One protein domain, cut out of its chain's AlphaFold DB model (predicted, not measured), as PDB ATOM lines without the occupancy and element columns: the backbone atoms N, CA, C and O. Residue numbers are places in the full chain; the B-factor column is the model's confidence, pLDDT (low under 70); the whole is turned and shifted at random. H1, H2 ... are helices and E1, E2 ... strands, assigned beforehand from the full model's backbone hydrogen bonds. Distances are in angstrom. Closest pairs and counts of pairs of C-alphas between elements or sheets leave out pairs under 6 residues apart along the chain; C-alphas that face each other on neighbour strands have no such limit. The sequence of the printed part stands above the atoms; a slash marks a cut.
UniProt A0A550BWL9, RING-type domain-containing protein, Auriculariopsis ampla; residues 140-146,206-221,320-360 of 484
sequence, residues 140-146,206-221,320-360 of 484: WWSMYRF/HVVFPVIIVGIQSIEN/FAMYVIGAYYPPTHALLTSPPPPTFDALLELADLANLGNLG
ATOM      1  N   TRP A 140     243.727 205.823 176.998       82.44
ATOM      2  CA  TRP A 140     243.032 204.637 177.487       82.44
ATOM      3  C   TRP A 140     241.752 204.418 176.697       82.44
ATOM      4  O   TRP A 140     240.998 205.359 176.474       82.44
ATOM      5  N   TRP A 141     241.454 203.171 176.344       80.50
ATOM      6  CA  TRP A 141     240.173 202.803 175.754       80.50
ATOM      7  C   TRP A 141     239.771 201.379 176.136       80.50
ATOM      8  O   TRP A 141     240.576 200.583 176.617       80.50
ATOM      9  N   SER A 142     238.491 201.069 175.950       80.94
ATOM     10  CA  SER A 142     237.904 199.757 176.195       80.94
ATOM     11  C   SER A 142     236.785 199.496 175.194       80.94
ATOM     12  O   SER A 142     235.967 200.374 174.927       80.94
ATOM     13  N   MET A 143     236.713 198.264 174.694       82.81
ATOM     14  CA  MET A 143     235.639 197.787 173.822       82.81
ATOM     15  C   MET A 143     234.677 196.887 174.604       82.81
ATOM     16  O   MET A 143     235.095 196.061 175.415       82.81
ATOM     17  N   TYR A 144     233.385 197.042 174.344       84.44
ATOM     18  CA  TYR A 144     232.297 196.283 174.944       84.44
ATOM     19  C   TYR A 144     231.480 195.636 173.830       84.44
ATOM     20  O   TYR A 144     230.887 196.333 173.009       84.44
ATOM     21  N   ARG A 145     231.444 194.303 173.813       85.62
ATOM     22  CA  ARG A 145     230.621 193.508 172.894       85.62
ATOM     23  C   ARG A 145     229.347 193.072 173.616       85.62
ATOM     24  O   ARG A 145     229.409 192.594 174.751       85.62
ATOM     25  N   PHE A 146     228.203 193.245 172.970       84.75
ATOM     26  CA  PHE A 146     226.898 192.883 173.520       84.75
ATOM     27  C   PHE A 146     226.327 191.652 172.812       84.75
ATOM     28  O   PHE A 146     226.794 191.257 171.744       84.75
ATOM     29  N   HIS A 206     218.403 189.299 159.997       71.50
ATOM     30  CA  HIS A 206     219.710 189.950 160.090       71.50
ATOM     31  C   HIS A 206     220.159 190.021 161.553       71.50
ATOM     32  O   HIS A 206     219.742 190.888 162.321       71.50
ATOM     33  N   VAL A 207     221.017 189.085 161.957       80.62
ATOM     34  CA  VAL A 207     221.650 189.097 163.278       80.62
ATOM     35  C   VAL A 207     222.775 190.129 163.287       80.62
ATOM     36  O   VAL A 207     223.713 190.029 162.501       80.62
ATOM     37  N   VAL A 208     222.709 191.103 164.191       83.75
ATOM     38  CA  VAL A 208     223.746 192.129 164.366       83.75
ATOM     39  C   VAL A 208     224.233 192.172 165.807       83.75
ATOM     40  O   VAL A 208     223.470 191.961 166.747       83.75
ATOM     41  N   PHE A 209     225.509 192.476 166.003       81.25
ATOM     42  CA  PHE A 209     226.120 192.595 167.322       81.25
ATOM     43  C   PHE A 209     226.356 194.069 167.646       81.25
ATOM     44  O   PHE A 209     227.079 194.742 166.906       81.25
ATOM     45  N   PRO A 210     225.781 194.596 168.740       81.75
ATOM     46  CA  PRO A 210     226.112 195.928 169.209       81.75
ATOM     47  C   PRO A 210     227.521 195.910 169.802       81.75
ATOM     48  O   PRO A 210     227.848 195.051 170.629       81.75
ATOM     49  N   VAL A 211     228.343 196.882 169.422       81.44
ATOM     50  CA  VAL A 211     229.658 197.113 170.029       81.44
ATOM     51  C   VAL A 211     229.758 198.574 170.440       81.44
ATOM     52  O   VAL A 211     229.405 199.462 169.667       81.44
ATOM     53  N   ILE A 212     230.229 198.812 171.666       82.00
ATOM     54  CA  ILE A 212     230.506 200.148 172.204       82.00
ATOM     55  C   ILE A 212     231.989 200.237 172.552       82.00
ATOM     56  O   ILE A 212     232.505 199.405 173.291       82.00
ATOM     57  N   ILE A 213     232.667 201.263 172.059       81.00
ATOM     58  CA  ILE A 213     234.048 201.601 172.387       81.00
ATOM     59  C   ILE A 213     234.022 202.887 173.206       81.00
ATOM     60  O   ILE A 213     233.403 203.867 172.803       81.00
ATOM     61  N   VAL A 214     234.693 202.887 174.354       82.81
ATOM     62  CA  VAL A 214     234.835 204.059 175.227       82.81
ATOM     63  C   VAL A 214     236.313 204.357 175.385       82.81
ATOM     64  O   VAL A 214     237.067 203.440 175.704       82.81
ATOM     65  N   GLY A 215     236.728 205.610 175.229       81.44
ATOM     66  CA  GLY A 215     238.108 206.002 175.489       81.44
ATOM     67  C   GLY A 215     238.283 207.421 176.010       81.44
ATOM     68  O   GLY A 215     237.354 208.230 176.012       81.44
ATOM     69  N   ILE A 216     239.481 207.664 176.537       81.50
ATOM     70  CA  ILE A 216     239.945 208.904 177.150       81.50
ATOM     71  C   ILE A 216     241.365 209.155 176.644       81.50
ATOM     72  O   ILE A 216     242.270 208.357 176.902       81.50
ATOM     73  N   GLN A 217     241.566 210.281 175.965       74.69
ATOM     74  CA  GLN A 217     242.861 210.688 175.426       74.69
ATOM     75  C   GLN A 217     243.202 212.117 175.853       74.69
ATOM     76  O   GLN A 217     242.345 212.993 175.843       74.69
ATOM     77  N   SER A 218     244.449 212.383 176.234       77.44
ATOM     78  CA  SER A 218     244.938 213.746 176.467       77.44
ATOM     79  C   SER A 218     245.099 214.496 175.140       77.44
ATOM     80  O   SER A 218     245.669 213.951 174.197       77.44
ATOM     81  N   ILE A 219     244.620 215.742 175.064       64.81
ATOM     82  CA  ILE A 219     244.598 216.530 173.817       64.81
ATOM     83  C   ILE A 219     246.005 216.892 173.309       64.81
ATOM     84  O   ILE A 219     246.198 217.029 172.103       64.81
ATOM     85  N   GLU A 220     247.012 216.957 174.185       58.06
ATOM     86  CA  GLU A 220     248.419 217.155 173.787       58.06
ATOM     87  C   GLU A 220     248.925 216.025 172.869       58.06
ATOM     88  O   GLU A 220     249.745 216.260 171.987       58.06
ATOM     89  N   ASN A 221     248.354 214.822 173.002       49.31
ATOM     90  CA  ASN A 221     248.656 213.663 172.162       49.31
ATOM     91  C   ASN A 221     247.864 213.630 170.840       49.31
ATOM     92  O   ASN A 221     248.171 212.808 169.986       49.31
ATOM     93  N   PHE A 320     241.209 216.513 178.336       75.50
ATOM     94  CA  PHE A 320     241.005 215.164 177.826       75.50
ATOM     95  C   PHE A 320     239.845 215.159 176.835       75.50
ATOM     96  O   PHE A 320     238.807 215.772 177.083       75.50
ATOM     97  N   ALA A 321     240.008 214.440 175.732       72.06
ATOM     98  CA  ALA A 321     238.918 214.025 174.872       72.06
ATOM     99  C   ALA A 321     238.375 212.692 175.397       72.06
ATOM    100  O   ALA A 321     239.099 211.697 175.450       72.06
ATOM    101  N   MET A 322     237.107 212.677 175.800       78.75
ATOM    102  CA  MET A 322     236.369 211.445 176.063       78.75
ATOM    103  C   MET A 322     235.511 211.131 174.844       78.75
ATOM    104  O   MET A 322     234.791 212.008 174.365       78.75
ATOM    105  N   TYR A 323     235.559 209.899 174.353       73.06
ATOM    106  CA  TYR A 323     234.772 209.473 173.199       73.06
ATOM    107  C   TYR A 323     234.041 208.164 173.482       73.06
ATOM    108  O   TYR A 323     234.537 207.280 174.185       73.06
ATOM    109  N   VAL A 324     232.837 208.061 172.924       79.50
ATOM    110  CA  VAL A 324     231.997 206.865 172.962       79.50
ATOM    111  C   VAL A 324     231.529 206.591 171.540       79.50
ATOM    112  O   VAL A 324     230.766 207.372 170.976       79.50
ATOM    113  N   ILE A 325     231.995 205.492 170.957       77.62
ATOM    114  CA  ILE A 325     231.656 205.068 169.596       77.62
ATOM    115  C   ILE A 325     230.783 203.824 169.712       77.62
ATOM    116  O   ILE A 325     231.144 202.882 170.410       77.62
ATOM    117  N   GLY A 326     229.629 203.811 169.049       78.50
ATOM    118  CA  GLY A 326     228.720 202.668 169.057       78.50
ATOM    119  C   GLY A 326     228.243 202.323 167.655       78.50
ATOM    120  O   GLY A 326     227.747 203.204 166.952       78.50
ATOM    121  N   ALA A 327     228.346 201.053 167.265       74.75
ATOM    122  CA  ALA A 327     227.792 200.575 166.001       74.75
ATOM    123  C   ALA A 327     227.308 199.121 166.087       74.75
ATOM    124  O   ALA A 327     227.567 198.406 167.060       74.75
ATOM    125  N   TYR A 328     226.563 198.714 165.063       79.25
ATOM    126  CA  TYR A 328     226.061 197.357 164.890       79.25
ATOM    127  C   TYR A 328     226.876 196.677 163.802       79.25
ATOM    128  O   TYR A 328     226.979 197.206 162.695       79.25
ATOM    129  N   TYR A 329     227.431 195.512 164.113       77.25
ATOM    130  CA  TYR A 329     228.312 194.790 163.205       77.25
ATOM    131  C   TYR A 329     227.720 193.427 162.837       77.25
ATOM    132  O   TYR A 329     227.117 192.773 163.696       77.25
ATOM    133  N   PRO A 330     227.876 192.977 161.581       78.81
ATOM    134  CA  PRO A 330     227.471 191.635 161.191       78.81
ATOM    135  C   PRO A 330     228.338 190.576 161.894       78.81
ATOM    136  O   PRO A 330     229.455 190.879 162.319       78.81
ATOM    137  N   PRO A 331     227.882 189.314 161.977       75.81
ATOM    138  CA  PRO A 331     228.582 188.253 162.708       75.81
ATOM    139  C   PRO A 331     229.994 187.955 162.178       75.81
ATOM    140  O   PRO A 331     230.839 187.452 162.910       75.81
ATOM    141  N   THR A 332     230.257 188.271 160.908       78.06
ATOM    142  CA  THR A 332     231.538 188.040 160.221       78.06
ATOM    143  C   THR A 332     232.553 189.170 160.415       78.06
ATOM    144  O   THR A 332     233.649 189.115 159.861       78.06
ATOM    145  N   HIS A 333     232.210 190.207 161.179       76.31
ATOM    146  CA  HIS A 333     233.004 191.423 161.253       76.31
ATOM    147  C   HIS A 333     234.304 191.266 162.062       76.31
ATOM    148  O   HIS A 333     234.287 190.711 163.161       76.31
ATOM    149  N   ALA A 334     235.412 191.848 161.578       72.88
ATOM    150  CA  ALA A 334     236.729 191.776 162.224       72.88
ATOM    151  C   ALA A 334     236.715 192.265 163.684       72.88
ATOM    152  O   ALA A 334     237.267 191.608 164.553       72.88
ATOM    153  N   LEU A 335     235.979 193.334 164.008       73.31
ATOM    154  CA  LEU A 335     235.832 193.811 165.398       73.31
ATOM    155  C   LEU A 335     235.169 192.805 166.358       73.31
ATOM    156  O   LEU A 335     235.219 193.016 167.571       73.31
ATOM    157  N   LEU A 336     234.543 191.739 165.852       74.81
ATOM    158  CA  LEU A 336     233.980 190.642 166.646       74.81
ATOM    159  C   LEU A 336     234.859 189.389 166.603       74.81
ATOM    160  O   LEU A 336     234.942 188.674 167.599       74.81
ATOM    161  N   THR A 337     235.497 189.124 165.463       76.88
ATOM    162  CA  THR A 337     236.235 187.881 165.200       76.88
ATOM    163  C   THR A 337     237.731 187.985 165.499       76.88
ATOM    164  O   THR A 337     238.349 186.971 165.821       76.88
ATOM    165  N   SER A 338     238.319 189.184 165.450       72.44
ATOM    166  CA  SER A 338     239.721 189.426 165.790       72.44
ATOM    167  C   SER A 338     239.885 189.834 167.262       72.44
ATOM    168  O   SER A 338     238.964 190.403 167.871       72.44
ATOM    169  N   PRO A 339     241.061 189.580 167.862       71.44
ATOM    170  CA  PRO A 339     241.429 190.220 169.118       71.44
ATOM    171  C   PRO A 339     241.443 191.752 168.955       71.44
ATOM    172  O   PRO A 339     241.665 192.246 167.842       71.44
ATOM    173  N   PRO A 340     241.181 192.509 170.038       66.00
ATOM    174  CA  PRO A 340     241.242 193.961 169.997       66.00
ATOM    175  C   PRO A 340     242.648 194.417 169.575       66.00
ATOM    176  O   PRO A 340     243.637 193.852 170.051       66.00
ATOM    177  N   PRO A 341     242.756 195.418 168.688       67.75
ATOM    178  CA  PRO A 341     244.045 195.950 168.267       67.75
ATOM    179  C   PRO A 341     244.816 196.539 169.460       67.75
ATOM    180  O   PRO A 341     244.210 196.938 170.452       67.75
ATOM    181  N   PRO A 342     246.157 196.605 169.391       65.38
ATOM    182  CA  PRO A 342     246.991 197.071 170.499       65.38
ATOM    183  C   PRO A 342     246.962 198.597 170.691       65.38
ATOM    184  O   PRO A 342     247.302 199.084 171.768       65.38
ATOM    185  N   THR A 343     246.570 199.358 169.665       66.88
ATOM    186  CA  THR A 343     246.532 200.826 169.676       66.88
ATOM    187  C   THR A 343     245.158 201.344 169.264       66.88
ATOM    188  O   THR A 343     244.394 200.661 168.581       66.88
ATOM    189  N   PHE A 344     244.836 202.562 169.705       64.00
ATOM    190  CA  PHE A 344     243.571 203.212 169.363       64.00
ATOM    191  C   PHE A 344     243.472 203.549 167.868       64.00
ATOM    192  O   PHE A 344     242.419 203.327 167.284       64.00
ATOM    193  N   ASP A 345     244.560 203.989 167.229       63.91
ATOM    194  CA  ASP A 345     244.552 204.311 165.794       63.91
ATOM    195  C   ASP A 345     244.214 203.080 164.946       63.91
ATOM    196  O   ASP A 345     243.338 203.139 164.092       63.91
ATOM    197  N   ALA A 346     244.783 201.918 165.280       64.25
ATOM    198  CA  ALA A 346     244.440 200.658 164.623       64.25
ATOM    199  C   ALA A 346     242.982 200.222 164.890       64.25
ATOM    200  O   ALA A 346     242.372 199.550 164.060       64.25
ATOM    201  N   LEU A 347     242.396 200.596 166.036       65.50
ATOM    202  CA  LEU A 347     240.971 200.380 166.321       65.50
ATOM    203  C   LEU A 347     240.079 201.264 165.462       65.50
ATOM    204  O   LEU A 347     239.052 200.787 164.980       65.50
ATOM    205  N   LEU A 348     240.456 202.530 165.296       65.00
ATOM    206  CA  LEU A 348     239.707 203.482 164.494       65.00
ATOM    207  C   LEU A 348     239.788 203.114 163.011       65.00
ATOM    208  O   LEU A 348     238.752 203.027 162.365       65.00
ATOM    209  N   GLU A 349     240.968 202.737 162.517       64.75
ATOM    210  CA  GLU A 349     241.144 202.197 161.165       64.75
ATOM    211  C   GLU A 349     240.294 200.939 160.935       64.75
ATOM    212  O   GLU A 349     239.605 200.834 159.923       64.75
ATOM    213  N   LEU A 350     240.261 200.001 161.890       63.34
ATOM    214  CA  LEU A 350     239.394 198.819 161.802       63.34
ATOM    215  C   LEU A 350     237.899 199.173 161.855       63.34
ATOM    216  O   LEU A 350     237.094 198.487 161.226       63.34
ATOM    217  N   ALA A 351     237.515 200.212 162.598       60.06
ATOM    218  CA  ALA A 351     236.138 200.700 162.673       60.06
ATOM    219  C   ALA A 351     235.715 201.495 161.425       60.06
ATOM    220  O   ALA A 351     234.544 201.442 161.049       60.06
ATOM    221  N   ASP A 352     236.645 202.171 160.754       54.53
ATOM    222  CA  ASP A 352     236.402 202.911 159.515       54.53
ATOM    223  C   ASP A 352     236.393 201.978 158.296       54.53
ATOM    224  O   ASP A 352     235.480 202.054 157.469       54.53
ATOM    225  N   LEU A 353     237.307 200.999 158.242       53.19
ATOM    226  CA  LEU A 353     237.282 199.888 157.277       53.19
ATOM    227  C   LEU A 353     235.988 199.067 157.370       53.19
ATOM    228  O   LEU A 353     235.485 198.579 156.360       53.19
ATOM    229  N   ALA A 354     235.407 198.968 158.566       48.78
ATOM    230  CA  ALA A 354     234.098 198.362 158.798       48.78
ATOM    231  C   ALA A 354     232.926 199.188 158.260       48.78
ATOM    232  O   ALA A 354     231.912 198.650 157.811       48.78
ATOM    233  N   ASN A 355     233.045 200.509 158.368       45.16
ATOM    234  CA  ASN A 355     232.006 201.452 157.991       45.16
ATOM    235  C   ASN A 355     232.009 201.747 156.487       45.16
ATOM    236  O   ASN A 355     231.016 202.269 155.997       45.16
ATOM    237  N   LEU A 356     233.047 201.361 155.737       43.44
ATOM    238  CA  LEU A 356     233.121 201.455 154.267       43.44
ATOM    239  C   LEU A 356     231.999 200.699 153.526       43.44
ATOM    240  O   LEU A 356     231.721 200.995 152.369       43.44
ATOM    241  N   GLY A 357     231.305 199.765 154.185       39.91
ATOM    242  CA  GLY A 357     230.086 199.151 153.640       39.91
ATOM    243  C   GLY A 357     228.823 200.017 153.777       39.91
ATOM    244  O   GLY A 357     227.835 199.756 153.102       39.91
ATOM    245  N   ASN A 358     228.837 201.037 154.644       40.91
ATOM    246  CA  ASN A 358     227.679 201.885 154.968       40.91
ATOM    247  C   ASN A 358     227.968 203.400 154.825       40.91
ATOM    248  O   ASN A 358     227.066 204.228 154.937       40.91
ATOM    249  N   LEU A 359     229.229 203.763 154.578       41.12
ATOM    250  CA  LEU A 359     229.723 205.075 154.176       41.12
ATOM    251  C   LEU A 359     230.220 204.930 152.741       41.12
ATOM    252  O   LEU A 359     231.216 204.258 152.491       41.12
ATOM    253  N   GLY A 360     229.486 205.530 151.805       36.97
ATOM    254  CA  GLY A 360     229.765 205.462 150.378       36.97
ATOM    255  C   GLY A 360     231.245 205.657 150.055       36.97
ATOM    256  O   GLY A 360     231.855 206.662 150.428       36.97
TER     257      GLY A 360
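This is residues 140 to 146, 206 to 221 and 320 to 360 of the 484 residues of the protein "RING-type domain-containing protein" of Auriculariopsis ampla (UniProt A0A550BWL9). Picture a long, twisted sheet of three antiparallel strands with the helix H2 over one face, running mostly along the strands, and the other face bare. After E3 the chain turns back through the short helix H1, which only grazes the sheet, and a short link then leads to H2. The printed part has 64 residues, with E1, E2, E3, H1 and H2 in that order along the chain, and the sheet's order is E1, E2, E3. The class is mixed, helices and strands; the whole is compact, with a radius of gyration of the C-alphas of 12.2 A, but elongated in outline, spanning 41 by 26 by 18 A.

Find C-alpha 140 at (243.032, 204.637, 177.487); there E1 begins, and it runs through residues 140 to 145 over 17.3 A. E2 starts at C-alpha 206, at (219.710, 189.950, 160.090), and covers residues 206 to 218, 38.4 A from first to last C-alpha. E3 holds residues 320 to 329 and measures 28.1 A. Next come H1, residues 334 to 337, 4.9 A long, and H2, residues 344 to 355, 16.3 A long, whose last C-alpha is at (232.006, 201.452, 157.991).

Begin with the sheet, which is twisted, its C-alphas lying up to 4.0 A off the best plane; E1 and E3 are its edge strands and E2 is the inner one. E1 and E2 are antiparallel at 168 degrees; look for N 144 and O 212, 2.7 A apart and within hydrogen-bond range. E2 and E3 are antiparallel at 170 degrees, with N 213 and O 325 at 2.8 A. H2 is on the sheet at a height over the sheet of 10.0 A and lies over E2 and E3. On the local plane its line and that of E2 stand at 29.9 degrees, only just along the strands. The closest C-alphas of E1 and H2 are those of Trp 141 and Phe 344, 7.2 A apart. H1 only grazes the sheet, with residues 335 to 336. H1 and H2 touch, H2 with residues 350 to 354 alone; their closest C-alphas, of Leu 335 and Leu 350, are 7.1 A apart. In H2 every O i to N i+4 pair is within hydrogen-bond range; H1 is too short for such a pair.

The two C-alphas farthest apart are those of His 206 and Glu 220, at 41.9 A. Residues 147 to 205 are not printed, with 15.5 A between C-alphas 146 and 206; nor are residues 222 to 319, with 9.6 A between C-alphas 221 and 320. Of the links printed whole, E3 to H1 is tight and H1 to H2 is short. The mean pLDDT of the printed part is 70.2; look for values under 70 at residues 219 to 221 and 340 to 360.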